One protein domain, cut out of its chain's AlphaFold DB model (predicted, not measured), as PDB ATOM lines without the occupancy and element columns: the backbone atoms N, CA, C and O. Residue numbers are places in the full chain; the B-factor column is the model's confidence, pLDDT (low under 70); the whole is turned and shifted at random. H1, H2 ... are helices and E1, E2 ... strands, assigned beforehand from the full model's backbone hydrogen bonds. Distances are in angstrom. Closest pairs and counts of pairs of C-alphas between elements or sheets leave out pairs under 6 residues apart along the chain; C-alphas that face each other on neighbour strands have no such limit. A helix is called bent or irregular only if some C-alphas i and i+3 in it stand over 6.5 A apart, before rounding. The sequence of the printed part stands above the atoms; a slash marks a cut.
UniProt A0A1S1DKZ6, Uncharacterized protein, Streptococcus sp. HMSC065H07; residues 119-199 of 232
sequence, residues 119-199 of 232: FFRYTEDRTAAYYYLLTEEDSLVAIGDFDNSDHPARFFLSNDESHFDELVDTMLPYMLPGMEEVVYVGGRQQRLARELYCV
ATOM      1  N   PHE A 119     -27.602  29.833 -24.137       89.00
ATOM      2  CA  PHE A 119     -26.494  28.954 -24.458       89.00
ATOM      3  C   PHE A 119     -25.752  28.559 -23.192       89.00
ATOM      4  O   PHE A 119     -25.807  29.251 -22.176       89.00
ATOM      5  N   PHE A 120     -25.029  27.449 -23.239       90.44
ATOM      6  CA  PHE A 120     -24.224  27.005 -22.114       90.44
ATOM      7  C   PHE A 120     -22.912  26.367 -22.558       90.44
ATOM      8  O   PHE A 120     -22.766  25.880 -23.683       90.44
ATOM      9  N   ARG A 121     -21.939  26.382 -21.649       89.00
ATOM     10  CA  ARG A 121     -20.641  25.717 -21.784       89.00
ATOM     11  C   ARG A 121     -20.448  24.788 -20.601       89.00
ATOM     12  O   ARG A 121     -20.740  25.160 -19.466       89.00
ATOM     13  N   TYR A 122     -19.919  23.601 -20.855       87.50
ATOM     14  CA  TYR A 122     -19.508  22.706 -19.779       87.50
ATOM     15  C   TYR A 122     -18.162  23.126 -19.196       87.50
ATOM     16  O   TYR A 122     -17.312  23.693 -19.889       87.50
ATOM     17  N   THR A 123     -17.929  22.781 -17.934       85.56
ATOM     18  CA  THR A 123     -16.564  22.707 -17.404       85.56
ATOM     19  C   THR A 123     -15.793  21.593 -18.120       85.56
ATOM     20  O   THR A 123     -16.403  20.648 -18.627       85.56
ATOM     21  N   GLU A 124     -14.463  21.684 -18.212       83.81
ATOM     22  CA  GLU A 124     -13.646  20.641 -18.870       83.81
ATOM     23  C   GLU A 124     -13.891  19.250 -18.252       83.81
ATOM     24  O   GLU A 124     -13.954  18.251 -18.967       83.81
ATOM     25  N   ASP A 125     -14.147  19.209 -16.943       82.94
ATOM     26  CA  ASP A 125     -14.477  17.989 -16.200       82.94
ATOM     27  C   ASP A 125     -15.949  17.550 -16.357       82.94
ATOM     28  O   ASP A 125     -16.356  16.536 -15.789       82.94
ATOM     29  N   ARG A 126     -16.768  18.317 -17.095       82.12
ATOM     30  CA  ARG A 126     -18.219  18.124 -17.302       82.12
ATOM     31  C   ARG A 126     -19.027  17.984 -16.010       82.12
ATOM     32  O   ARG A 126     -20.060  17.319 -15.979       82.12
ATOM     33  N   THR A 127     -18.557  18.608 -14.938       81.69
ATOM     34  CA  THR A 127     -19.218  18.549 -13.628       81.69
ATOM     35  C   THR A 127     -20.274  19.631 -13.455       81.69
ATOM     36  O   THR A 127     -21.184  19.450 -12.654       81.69
ATOM     37  N   ALA A 128     -20.173  20.724 -14.213       84.00
ATOM     38  CA  ALA A 128     -21.116  21.829 -14.172       84.00
ATOM     39  C   ALA A 128     -21.257  22.496 -15.543       84.00
ATOM     40  O   ALA A 128     -20.419  22.315 -16.435       84.00
ATOM     41  N   ALA A 129     -22.329  23.270 -15.687       87.19
ATOM     42  CA  ALA A 129     -22.621  24.061 -16.869       87.19
ATOM     43  C   ALA A 129     -22.724  25.538 -16.489       87.19
ATOM     44  O   ALA A 129     -23.305  25.896 -15.467       87.19
ATOM     45  N   TYR A 130     -22.160  26.386 -17.336       86.25
ATOM     46  CA  TYR A 130     -22.186  27.827 -17.174       86.25
ATOM     47  C   TYR A 130     -22.930  28.450 -18.346       86.25
ATOM     48  O   TYR A 130     -22.670  28.099 -19.500       86.25
ATOM     49  N   TYR A 131     -23.868  29.341 -18.047       88.00
ATOM     50  CA  TYR A 131     -24.853  29.835 -18.999       88.00
ATOM     51  C   TYR A 131     -24.496  31.226 -19.522       88.00
ATOM     52  O   TYR A 131     -23.942  32.070 -18.807       88.00
ATOM     53  N   TYR A 132     -24.835  31.449 -20.787       87.12
ATOM     54  CA  TYR A 132     -24.478  32.618 -21.573       87.12
ATOM     55  C   TYR A 132     -25.637  33.076 -22.459       87.12
ATOM     56  O   TYR A 132     -26.419  32.260 -22.950       87.12
ATOM     57  N   LEU A 133     -25.681  34.380 -22.723       87.06
ATOM     58  CA  LEU A 133     -26.413  34.952 -23.850       87.06
ATOM     59  C   LEU A 133     -25.438  35.274 -24.980       87.06
ATOM     60  O   LEU A 133     -24.299  35.678 -24.731       87.06
ATOM     61  N   LEU A 134     -25.905  35.134 -26.218       84.12
ATOM     62  CA  LEU A 134     -25.160  35.524 -27.408       84.12
ATOM     63  C   LEU A 134     -25.754  36.815 -27.974       84.12
ATOM     64  O   LEU A 134     -26.958  36.889 -28.214       84.12
ATOM     65  N   THR A 135     -24.930  37.835 -28.181       79.12
ATOM     66  CA  THR A 135     -25.366  39.078 -28.837       79.12
ATOM     67  C   THR A 135     -25.331  38.941 -30.362       79.12
ATOM     68  O   THR A 135     -24.679  38.048 -30.900       79.12
ATOM     69  N   GLU A 136     -26.002  39.844 -31.083       76.19
ATOM     70  CA  GLU A 136     -25.882  39.938 -32.550       76.19
ATOM     71  C   GLU A 136     -24.446  40.228 -33.034       76.19
ATOM     72  O   GLU A 136     -24.118  39.920 -34.175       76.19
ATOM     73  N   GLU A 137     -23.586  40.784 -32.176       71.44
ATOM     74  CA  GLU A 137     -22.166  41.049 -32.459       71.44
ATOM     75  C   GLU A 137     -21.261  39.846 -32.135       71.44
ATOM     76  O   GLU A 137     -20.053  40.004 -31.970       71.44
ATOM     77  N   ASP A 138     -21.840  38.649 -31.986       73.81
ATOM     78  CA  ASP A 138     -21.134  37.401 -31.672       73.81
ATOM     79  C   ASP A 138     -20.331  37.449 -30.354       73.81
ATOM     80  O   ASP A 138     -19.437  36.636 -30.103       73.81
ATOM     81  N   SER A 139     -20.685  38.375 -29.457       74.44
ATOM     82  CA  SER A 139     -20.108  38.449 -28.115       74.44
ATOM     83  C   SER A 139     -20.944  37.671 -27.102       74.44
ATOM     84  O   SER A 139     -22.178  37.692 -27.130       74.44
ATOM     85  N   LEU A 140     -20.250  36.981 -26.194       78.44
ATOM     86  CA  LEU A 140     -20.866  36.253 -25.089       78.44
ATOM     87  C   LEU A 140     -21.063  37.164 -23.886       78.44
ATOM     88  O   LEU A 140     -20.168  37.917 -23.493       78.44
ATOM     89  N   VAL A 141     -22.225  37.023 -23.269       80.88
ATOM     90  CA  VAL A 141     -22.577  37.678 -22.017       80.88
ATOM     91  C   VAL A 141     -22.815  36.595 -20.977       80.88
ATOM     92  O   VAL A 141     -23.694  35.752 -21.145       80.88
ATOM     93  N   ALA A 142     -22.002  36.589 -19.924       81.75
ATOM     94  CA  ALA A 142     -22.087  35.595 -18.865       81.75
ATOM     95  C   ALA A 142     -23.321  35.840 -17.986       81.75
ATOM     96  O   ALA A 142     -23.504  36.935 -17.445       81.75
ATOM     97  N   ILE A 143     -24.143  34.799 -17.834       83.12
ATOM     98  CA  ILE A 143     -25.298  34.768 -16.923       83.12
ATOM     99  C   ILE A 143     -24.949  33.985 -15.652       83.12
ATOM    100  O   ILE A 143     -25.492  34.242 -14.584       83.12
ATOM    101  N   GLY A 144     -24.032  33.026 -15.748       80.81
ATOM    102  CA  GLY A 144     -23.512  32.319 -14.586       80.81
ATOM    103  C   GLY A 144     -23.922  30.856 -14.498       80.81
ATOM    104  O   GLY A 144     -24.478  30.275 -15.420       80.81
ATOM    105  N   ASP A 145     -23.605  30.265 -13.357       82.31
ATOM    106  CA  ASP A 145     -23.966  28.902 -12.951       82.31
ATOM    107  C   ASP A 145     -25.418  28.812 -12.441       82.31
ATOM    108  O   ASP A 145     -25.858  29.671 -11.680       82.31
ATOM    109  N   PHE A 146     -26.143  27.760 -12.821       81.75
ATOM    110  CA  PHE A 146     -27.501  27.480 -12.338       81.75
ATOM    111  C   PHE A 146     -27.538  27.087 -10.856       81.75
ATOM    112  O   PHE A 146     -28.479  27.454 -10.145       81.75
ATOM    113  N   ASP A 147     -26.518  26.369 -10.381       78.12
ATOM    114  CA  ASP A 147     -26.479  25.861  -9.006       78.12
ATOM    115  C   ASP A 147     -26.139  26.960  -7.986       78.12
ATOM    116  O   ASP A 147     -26.368  26.800  -6.782       78.12
ATOM    117  N   ASN A 148     -25.638  28.108  -8.454       74.88
ATOM    118  CA  ASN A 148     -25.372  29.262  -7.612       74.88
ATOM    119  C   ASN A 148     -26.595  30.191  -7.548       74.88
ATOM    120  O   ASN A 148     -26.959  30.832  -8.530       74.88
ATOM    121  N   SER A 149     -27.191  30.335  -6.361       70.06
ATOM    122  CA  SER A 149     -28.343  31.223  -6.142       70.06
ATOM    123  C   SER A 149     -28.049  32.703  -6.370       70.06
ATOM    124  O   SER A 149     -28.985  33.473  -6.578       70.06
ATOM    125  N   ASP A 150     -26.778  33.099  -6.310       72.12
ATOM    126  CA  ASP A 150     -26.363  34.484  -6.538       72.12
ATOM    127  C   ASP A 150     -26.248  34.817  -8.035       72.12
ATOM    128  O   ASP A 150     -26.135  35.988  -8.399       72.12
ATOM    129  N   HIS A 151     -26.276  33.807  -8.910       77.00
ATOM    130  CA  HIS A 151     -26.162  33.990 -10.351       77.00
ATOM    131  C   HIS A 151     -27.539  34.084 -11.029       77.00
ATOM    132  O   HIS A 151     -28.469  33.353 -10.674       77.00
ATOM    133  N   PRO A 152     -27.688  34.945 -12.055       78.56
ATOM    134  CA  PRO A 152     -28.968  35.127 -12.726       78.56
ATOM    135  C   PRO A 152     -29.447  33.912 -13.538       78.56
ATOM    136  O   PRO A 152     -30.632  33.847 -13.860       78.56
ATOM    137  N   ALA A 153     -28.578  32.938 -13.842       83.31
ATOM    138  CA  ALA A 153     -28.875  31.814 -14.739       83.31
ATOM    139  C   ALA A 153     -30.152  31.053 -14.361       83.31
ATOM    140  O   ALA A 153     -30.952  30.697 -15.227       83.31
ATOM    141  N   ARG A 154     -30.398  30.880 -13.059       81.69
ATOM    142  CA  ARG A 154     -31.604  30.218 -12.558       81.69
ATOM    143  C   ARG A 154     -32.894  30.891 -13.021       81.69
ATOM    144  O   ARG A 154     -33.837  30.183 -13.347       81.69
ATOM    145  N   PHE A 155     -32.936  32.222 -13.072       81.81
ATOM    146  CA  PHE A 155     -34.136  32.967 -13.467       81.81
ATOM    147  C   PHE A 155     -34.430  32.868 -14.963       81.81
ATOM    148  O   PHE A 155     -35.596  32.907 -15.349       81.81
ATOM    149  N   PHE A 156     -33.389  32.736 -15.786       82.44
ATOM    150  CA  PHE A 156     -33.526  32.552 -17.228       82.44
ATOM    151  C   PHE A 156     -33.994  31.141 -17.583       82.44
ATOM    152  O   PHE A 156     -34.784  30.978 -18.498       82.44
ATOM    153  N   LEU A 157     -33.545  30.132 -16.834       82.75
ATOM    154  CA  LEU A 157     -33.914  28.734 -17.075       82.75
ATOM    155  C   LEU A 157     -35.267  28.346 -16.464       82.75
ATOM    156  O   LEU A 157     -35.866  27.359 -16.877       82.75
ATOM    157  N   SER A 158     -35.736  29.073 -15.444       74.94
ATOM    158  CA  SER A 158     -36.986  28.753 -14.744       74.94
ATOM    159  C   SER A 158     -38.228  29.435 -15.310       74.94
ATOM    160  O   SER A 158     -39.332  29.058 -14.924       74.94
ATOM    161  N   ASN A 159     -38.063  30.487 -16.112       68.50
ATOM    162  CA  ASN A 159     -39.173  31.278 -16.636       68.50
ATOM    163  C   ASN A 159     -39.403  30.983 -18.116       68.50
ATOM    164  O   ASN A 159     -38.456  30.765 -18.865       68.50
ATOM    165  N   ASP A 160     -40.667  31.045 -18.529       65.44
ATOM    166  CA  ASP A 160     -41.050  30.938 -19.933       65.44
ATOM    167  C   ASP A 160     -40.502  32.131 -20.738       65.44
ATOM    168  O   ASP A 160     -40.505  33.270 -20.251       65.44
ATOM    169  N   GLU A 161     -40.106  31.896 -21.997       65.56
ATOM    170  CA  GLU A 161     -39.496  32.895 -22.900       65.56
ATOM    171  C   GLU A 161     -40.297  34.203 -23.029       65.56
ATOM    172  O   GLU A 161     -39.736  35.254 -23.323       65.56
ATOM    173  N   SER A 162     -41.600  34.179 -22.734       65.00
ATOM    174  CA  SER A 162     -42.463  35.367 -22.701       65.00
ATOM    175  C   SER A 162     -41.977  36.496 -21.778       65.00
ATOM    176  O   SER A 162     -42.316  37.655 -22.015       65.00
ATOM    177  N   HIS A 163     -41.174  36.179 -20.756       72.62
ATOM    178  CA  HIS A 163     -40.579  37.160 -19.844       72.62
ATOM    179  C   HIS A 163     -39.096  37.418 -20.120       72.62
ATOM    180  O   HIS A 163     -38.460  38.138 -19.351       72.62
ATOM    181  N   PHE A 164     -38.530  36.853 -21.191       77.69
ATOM    182  CA  PHE A 164     -37.104  36.962 -21.490       77.69
ATOM    183  C   PHE A 164     -36.651  38.423 -21.570       77.69
ATOM    184  O   PHE A 164     -35.714  38.798 -20.872       77.69
ATOM    185  N   ASP A 165     -37.362  39.270 -22.317       76.00
ATOM    186  CA  ASP A 165     -37.013  40.690 -22.454       76.00
ATOM    187  C   ASP A 165     -37.076  41.441 -21.113       76.00
ATOM    188  O   ASP A 165     -36.215  42.268 -20.813       76.00
ATOM    189  N   GLU A 166     -38.063  41.127 -20.269       75.31
ATOM    190  CA  GLU A 166     -38.216  41.723 -18.935       75.31
ATOM    191  C   GLU A 166     -37.100  41.267 -17.978       75.31
ATOM    192  O   GLU A 166     -36.558  42.069 -17.205       75.31
ATOM    193  N   LEU A 167     -36.721  39.989 -18.053       75.94
ATOM    194  CA  LEU A 167     -35.617  39.394 -17.301       75.94
ATOM    195  C   LEU A 167     -34.280  39.973 -17.730       75.94
ATOM    196  O   LEU A 167     -33.509  40.390 -16.871       75.94
ATOM    197  N   VAL A 168     -34.025  40.051 -19.033       77.50
ATOM    198  CA  VAL A 168     -32.855  40.721 -19.600       77.50
ATOM    199  C   VAL A 168     -32.795  42.153 -19.094       77.50
ATOM    200  O   VAL A 168     -31.774  42.546 -18.545       77.50
ATOM    201  N   ASP A 169     -33.884  42.911 -19.192       70.88
ATOM    202  CA  ASP A 169     -33.928  44.309 -18.767       70.88
ATOM    203  C   ASP A 169     -33.647  44.500 -17.272       70.88
ATOM    204  O   ASP A 169     -33.006  45.476 -16.867       70.88
ATOM    205  N   THR A 170     -34.142  43.577 -16.450       72.12
ATOM    206  CA  THR A 170     -33.960  43.600 -14.996       72.12
ATOM    207  C   THR A 170     -32.552  43.149 -14.611       72.12
ATOM    208  O   THR A 170     -31.939  43.721 -13.706       72.12
ATOM    209  N   MET A 171     -32.028  42.139 -15.309       71.56
ATOM    210  CA  MET A 171     -30.767  41.476 -14.993       71.56
ATOM    211  C   MET A 171     -29.567  42.063 -15.751       71.56
ATOM    212  O   MET A 171     -28.433  41.744 -15.402       71.56
ATOM    213  N   LEU A 172     -29.777  42.964 -16.721       65.12
ATOM    214  CA  LEU A 172     -28.734  43.627 -17.520       65.12
ATOM    215  C   LEU A 172     -27.574  44.184 -16.679       65.12
ATOM    216  O   LEU A 172     -26.426  44.003 -17.074       65.12
ATOM    217  N   PRO A 173     -27.810  44.809 -15.507       56.97
ATOM    218  CA  PRO A 173     -26.721  45.300 -14.664       56.97
ATOM    219  C   PRO A 173     -25.858  44.195 -14.033       56.97
ATOM    220  O   PRO A 173     -24.742  44.480 -13.605       56.97
ATOM    221  N   TYR A 174     -26.382  42.972 -13.931       55.47
ATOM    222  CA  TYR A 174     -25.722  41.799 -13.345       55.47
ATOM    223  C   TYR A 174     -25.023  40.929 -14.397       55.47
ATOM    224  O   TYR A 174     -24.267  40.028 -14.040       55.47
ATOM    225  N   MET A 175     -25.274  41.187 -15.679       65.25
ATOM    226  CA  MET A 175     -24.717  40.441 -16.797       65.25
ATOM    227  C   MET A 175     -23.388  41.062 -17.238       65.25
ATOM    228  O   MET A 175     -23.319  42.244 -17.581       65.25
ATOM    229  N   LEU A 176     -22.314  40.271 -17.210       58.25
ATOM    230  CA  LEU A 176     -20.980  40.734 -17.585       58.25
ATOM    231  C   LEU A 176     -20.684  40.346 -19.040       58.25
ATOM    232  O   LEU A 176     -20.729  39.159 -19.373       58.25
ATOM    233  N   PRO A 177     -20.372  41.314 -19.921       63.16
ATOM    234  CA  PRO A 177     -19.900  40.999 -21.258       63.16
ATOM    235  C   PRO A 177     -18.489  40.415 -21.167       63.16
ATOM    236  O   PRO A 177     -17.605  40.994 -20.529       63.16
ATOM    237  N   GLY A 178     -18.270  39.277 -21.819       63.69
ATOM    238  CA  GLY A 178     -16.969  38.626 -21.871       63.69
ATOM    239  C   GLY A 178     -17.051  37.106 -21.812       63.69
ATOM    240  O   GLY A 178     -17.979  36.516 -21.260       63.69
ATOM    241  N   MET A 179     -16.027  36.465 -22.374       64.75
ATOM    242  CA  MET A 179     -15.809  35.040 -22.187       64.75
ATOM    243  C   MET A 179     -15.038  34.827 -20.881       64.75
ATOM    244  O   MET A 179     -13.856  35.149 -20.788       64.75
ATOM    245  N   GLU A 180     -15.690  34.235 -19.884       67.06
ATOM    246  CA  GLU A 180     -14.959  33.637 -18.770       67.06
ATOM    247  C   GLU A 180     -14.310  32.335 -19.263       67.06
ATOM    248  O   GLU A 180     -14.975  31.430 -19.773       67.06
ATOM    249  N   GLU A 181     -12.983  32.247 -19.173       68.81
ATOM    250  CA  GLU A 181     -12.255  30.992 -19.411       68.81
ATOM    251  C   GLU A 181     -12.267  30.099 -18.169       68.81
ATOM    252  O   GLU A 181     -12.129  28.877 -18.258       68.81
ATOM    253  N   VAL A 182     -12.409  30.726 -16.999       72.38
ATOM    254  CA  VAL A 182     -12.277  30.078 -15.706       72.38
ATOM    255  C   VAL A 182     -13.337  30.605 -14.753       72.38
ATOM    256  O   VAL A 182     -13.443  31.812 -14.553       72.38
ATOM    257  N   VAL A 183     -14.082  29.690 -14.141       74.56
ATOM    258  CA  VAL A 183     -15.200  29.979 -13.236       74.56
ATOM    259  C   VAL A 183     -14.995  29.299 -11.890       74.56
ATOM    260  O   VAL A 183     -14.275  28.304 -11.783       74.56
ATOM    261  N   TYR A 184     -15.618  29.831 -10.841       71.69
ATOM    262  CA  TYR A 184     -15.634  29.196  -9.527       71.69
ATOM    263  C   TYR A 184     -16.939  28.432  -9.339       71.69
ATOM    264  O   TYR A 184     -17.989  29.036  -9.150       71.69
ATOM    265  N   VAL A 185     -16.856  27.103  -9.343       69.50
ATOM    266  CA  VAL A 185     -18.001  26.217  -9.110       69.50
ATOM    267  C   VAL A 185     -17.728  25.396  -7.857       69.50
ATOM    268  O   VAL A 185     -16.678  24.756  -7.733       69.50
ATOM    269  N   GLY A 186     -18.635  25.459  -6.878       68.38
ATOM    270  CA  GLY A 186     -18.487  24.737  -5.608       68.38
ATOM    271  C   GLY A 186     -17.214  25.097  -4.826       68.38
ATOM    272  O   GLY A 186     -16.620  24.239  -4.175       68.38
ATOM    273  N   GLY A 187     -16.744  26.346  -4.934       71.12
ATOM    274  CA  GLY A 187     -15.525  26.824  -4.269       71.12
ATOM    275  C   GLY A 187     -14.211  26.373  -4.919       71.12
ATOM    276  O   GLY A 187     -13.144  26.593  -4.344       71.12
ATOM    277  N   ARG A 188     -14.256  25.756  -6.108       75.25
ATOM    278  CA  ARG A 188     -13.069  25.379  -6.888       75.25
ATOM    279  C   ARG A 188     -13.026  26.136  -8.203       75.25
ATOM    280  O   ARG A 188     -14.045  26.301  -8.864       75.25
ATOM    281  N   GLN A 189     -11.825  26.550  -8.582       79.88
ATOM    282  CA  GLN A 189     -11.564  27.175  -9.867       79.88
ATOM    283  C   GLN A 189     -11.543  26.094 -10.961       79.88
ATOM    284  O   GLN A 189     -10.747  25.158 -10.878       79.88
ATOM    285  N   GLN A 190     -12.416  26.209 -11.959       79.94
ATOM    286  CA  GLN A 190     -12.561  25.253 -13.059       79.94
ATOM    287  C   GLN A 190     -12.503  25.961 -14.409       79.94
ATOM    288  O   GLN A 190     -13.035  27.059 -14.567       79.94
ATOM    289  N   ARG A 191     -11.863  25.323 -15.391       81.62
ATOM    290  CA  ARG A 191     -11.818  25.810 -16.774       81.62
ATOM    291  C   ARG A 191     -13.075  25.413 -17.531       81.62
ATOM    292  O   ARG A 191     -13.608  24.320 -17.330       81.62
ATOM    293  N   LEU A 192     -13.527  26.297 -18.412       82.06
ATOM    294  CA  LEU A 192     -14.664  26.049 -19.288       82.06
ATOM    295  C   LEU A 192     -14.206  25.511 -20.641       82.06
ATOM    296  O   LEU A 192     -13.311  26.068 -21.279       82.06
ATOM    297  N   ALA A 193     -14.881  24.464 -21.109       82.94
ATOM    298  CA  ALA A 193     -14.687  23.917 -22.443       82.94
ATOM    299  C   ALA A 193     -14.989  24.985 -23.503       82.94
ATOM    300  O   ALA A 193     -15.852  25.841 -23.316       82.94
ATOM    301  N   ARG A 194     -14.278  24.963 -24.632       79.69
ATOM    302  CA  ARG A 194     -14.443  25.960 -25.713       79.69
ATOM    303  C   ARG A 194     -15.765  25.835 -26.475       79.69
ATOM    304  O   ARG A 194     -16.138  26.735 -27.214       79.69
ATOM    305  N   GLU A 195     -16.444  24.712 -26.311       84.38
ATOM    306  CA  GLU A 195     -17.658  24.369 -27.035       84.38
ATOM    307  C   GLU A 195     -18.869  25.058 -26.405       84.38
ATOM    308  O   GLU A 195     -19.060  24.994 -25.189       84.38
ATOM    309  N   LEU A 196     -19.683  25.699 -27.246       86.38
ATOM    310  CA  LEU A 196     -20.941  26.331 -26.861       86.38
ATOM    311  C   LEU A 196     -22.108  25.487 -27.369       86.38
ATOM    312  O   LEU A 196     -22.126  25.111 -28.543       86.38
ATOM    313  N   TYR A 197     -23.083  25.248 -26.501       88.31
ATOM    314  CA  TYR A 197     -24.273  24.450 -26.772       88.31
ATOM    315  C   TYR A 197     -25.537  25.283 -26.580       88.31
ATOM    316  O   TYR A 197     -25.576  26.174 -25.731       88.31
ATOM    317  N   CYS A 198     -26.573  24.999 -27.363       88.56
ATOM    318  CA  CYS A 198     -27.903  25.571 -27.153       88.56
ATOM    319  C   CYS A 198     -28.616  24.859 -25.998       88.56
ATOM    320  O   CYS A 198     -28.570  23.633 -25.933       88.56
ATOM    321  N   VAL A 199     -29.329  25.590 -25.136       88.75
ATOM    322  CA  VAL A 199     -30.081  24.980 -24.023       88.75
ATOM    323  C   VAL A 199     -31.182  24.039 -24.525       88.75
ATOM    324  O   VAL A 199     -31.238  22.894 -24.080       88.75
TER     325      VAL A 199
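Overview. This is residues 119 to 199 of the 232 residues of an uncharacterized protein of Streptococcus sp. HMSC065H07 (UniProt A0A1S1DKZ6). A three-stranded antiparallel sheet, E1 E2 E3, forms the middle of a rounded body, with the two helices H1 and H2 at one end of it and the small strand hairpin E4 E5 at the other. H1 stands up from the sheet, and after E5 the printed part comes back to pair with E1. The 81 residues printed have two named helices and five named strands, in the order E1 E2 E3 H1 H2 E4 E5, and the class is mixed, helices and strands. The whole is compact, with a radius of gyration of the C-alphas of 12.2 A and spans of 33 by 28 by 21 A.

Along the chain. The larger sheet holds E1, residues 119 to 122, 10.5 A long and starting with C-alpha 119 at (-26.494, 28.954, -24.458); E2, residues 129 to 134, 15.8 A; and E3, residues 140 to 145, 14.5 A. H1 is residues 153 to 158, 8.7 A, and H2 is residues 161 to 174, 19.0 A, ending with C-alpha 174 at (-25.722, 41.799, -13.345). E4 is residues 182 to 185, 9.5 A. E5 is residues 188 to 191, 10.0 A, ending with C-alpha 191 at (-11.818, 25.810, -16.774).

Arrangement. E1 E2 E3 is a meander, each strand the antiparallel neighbour of the one before, with E2 the inner strand. In the hairpin E1 and E2, N 121 and O 130 are 2.8 A apart; in the hairpin E2 and E3, N 133 and O 141 are 2.9 A apart, both within hydrogen-bond range. H1 is on this sheet at a height of 9.6 A and stands up from it at 62 degrees. It lies over E3, where 4 of its 6 C-alphas fall, and only just not over E2, where 2 fall; the closest C-alphas of H1 and E3 are those of Ala 153 and Ile 143, 5.1 A apart. H2 only grazes the sheet, with residues 168 to 174. H1 and H2, a helical hairpin, only just touch, with 3 pairs of C-alphas within 8 A, the closest C-alphas being those of Phe 156 and Phe 164, 7.1 A apart; H2 touches H1 with residues 164 to 167 alone. They run opposite ways at a shallow tilt of 17 degrees. H2 is irregular, C-alphas 162 and 165 being 7.6 A apart. Every O i to N i+4 pair is within hydrogen-bond range in H1, and 6 of 10 are in H2. In the antiparallel hairpin E4 and E5, N 190 and O 183 are 2.8 A apart, within hydrogen-bond range. E5 is apart from E1, E2 and E3. Residues 197 to 198 pair antiparallel with residues 119 to 120 of E1, and residues 176 to 177 with residues 141 to 142 of E3.

Size, cuts and confidence. The two C-alphas farthest apart, those of Ser 162 and Arg 188, are 34.8 A apart. The printed part has no cut and no long link. Mean pLDDT of the printed part is 77.1; residues 159 to 162, 172 to 181 and 185 to 186 are under 70.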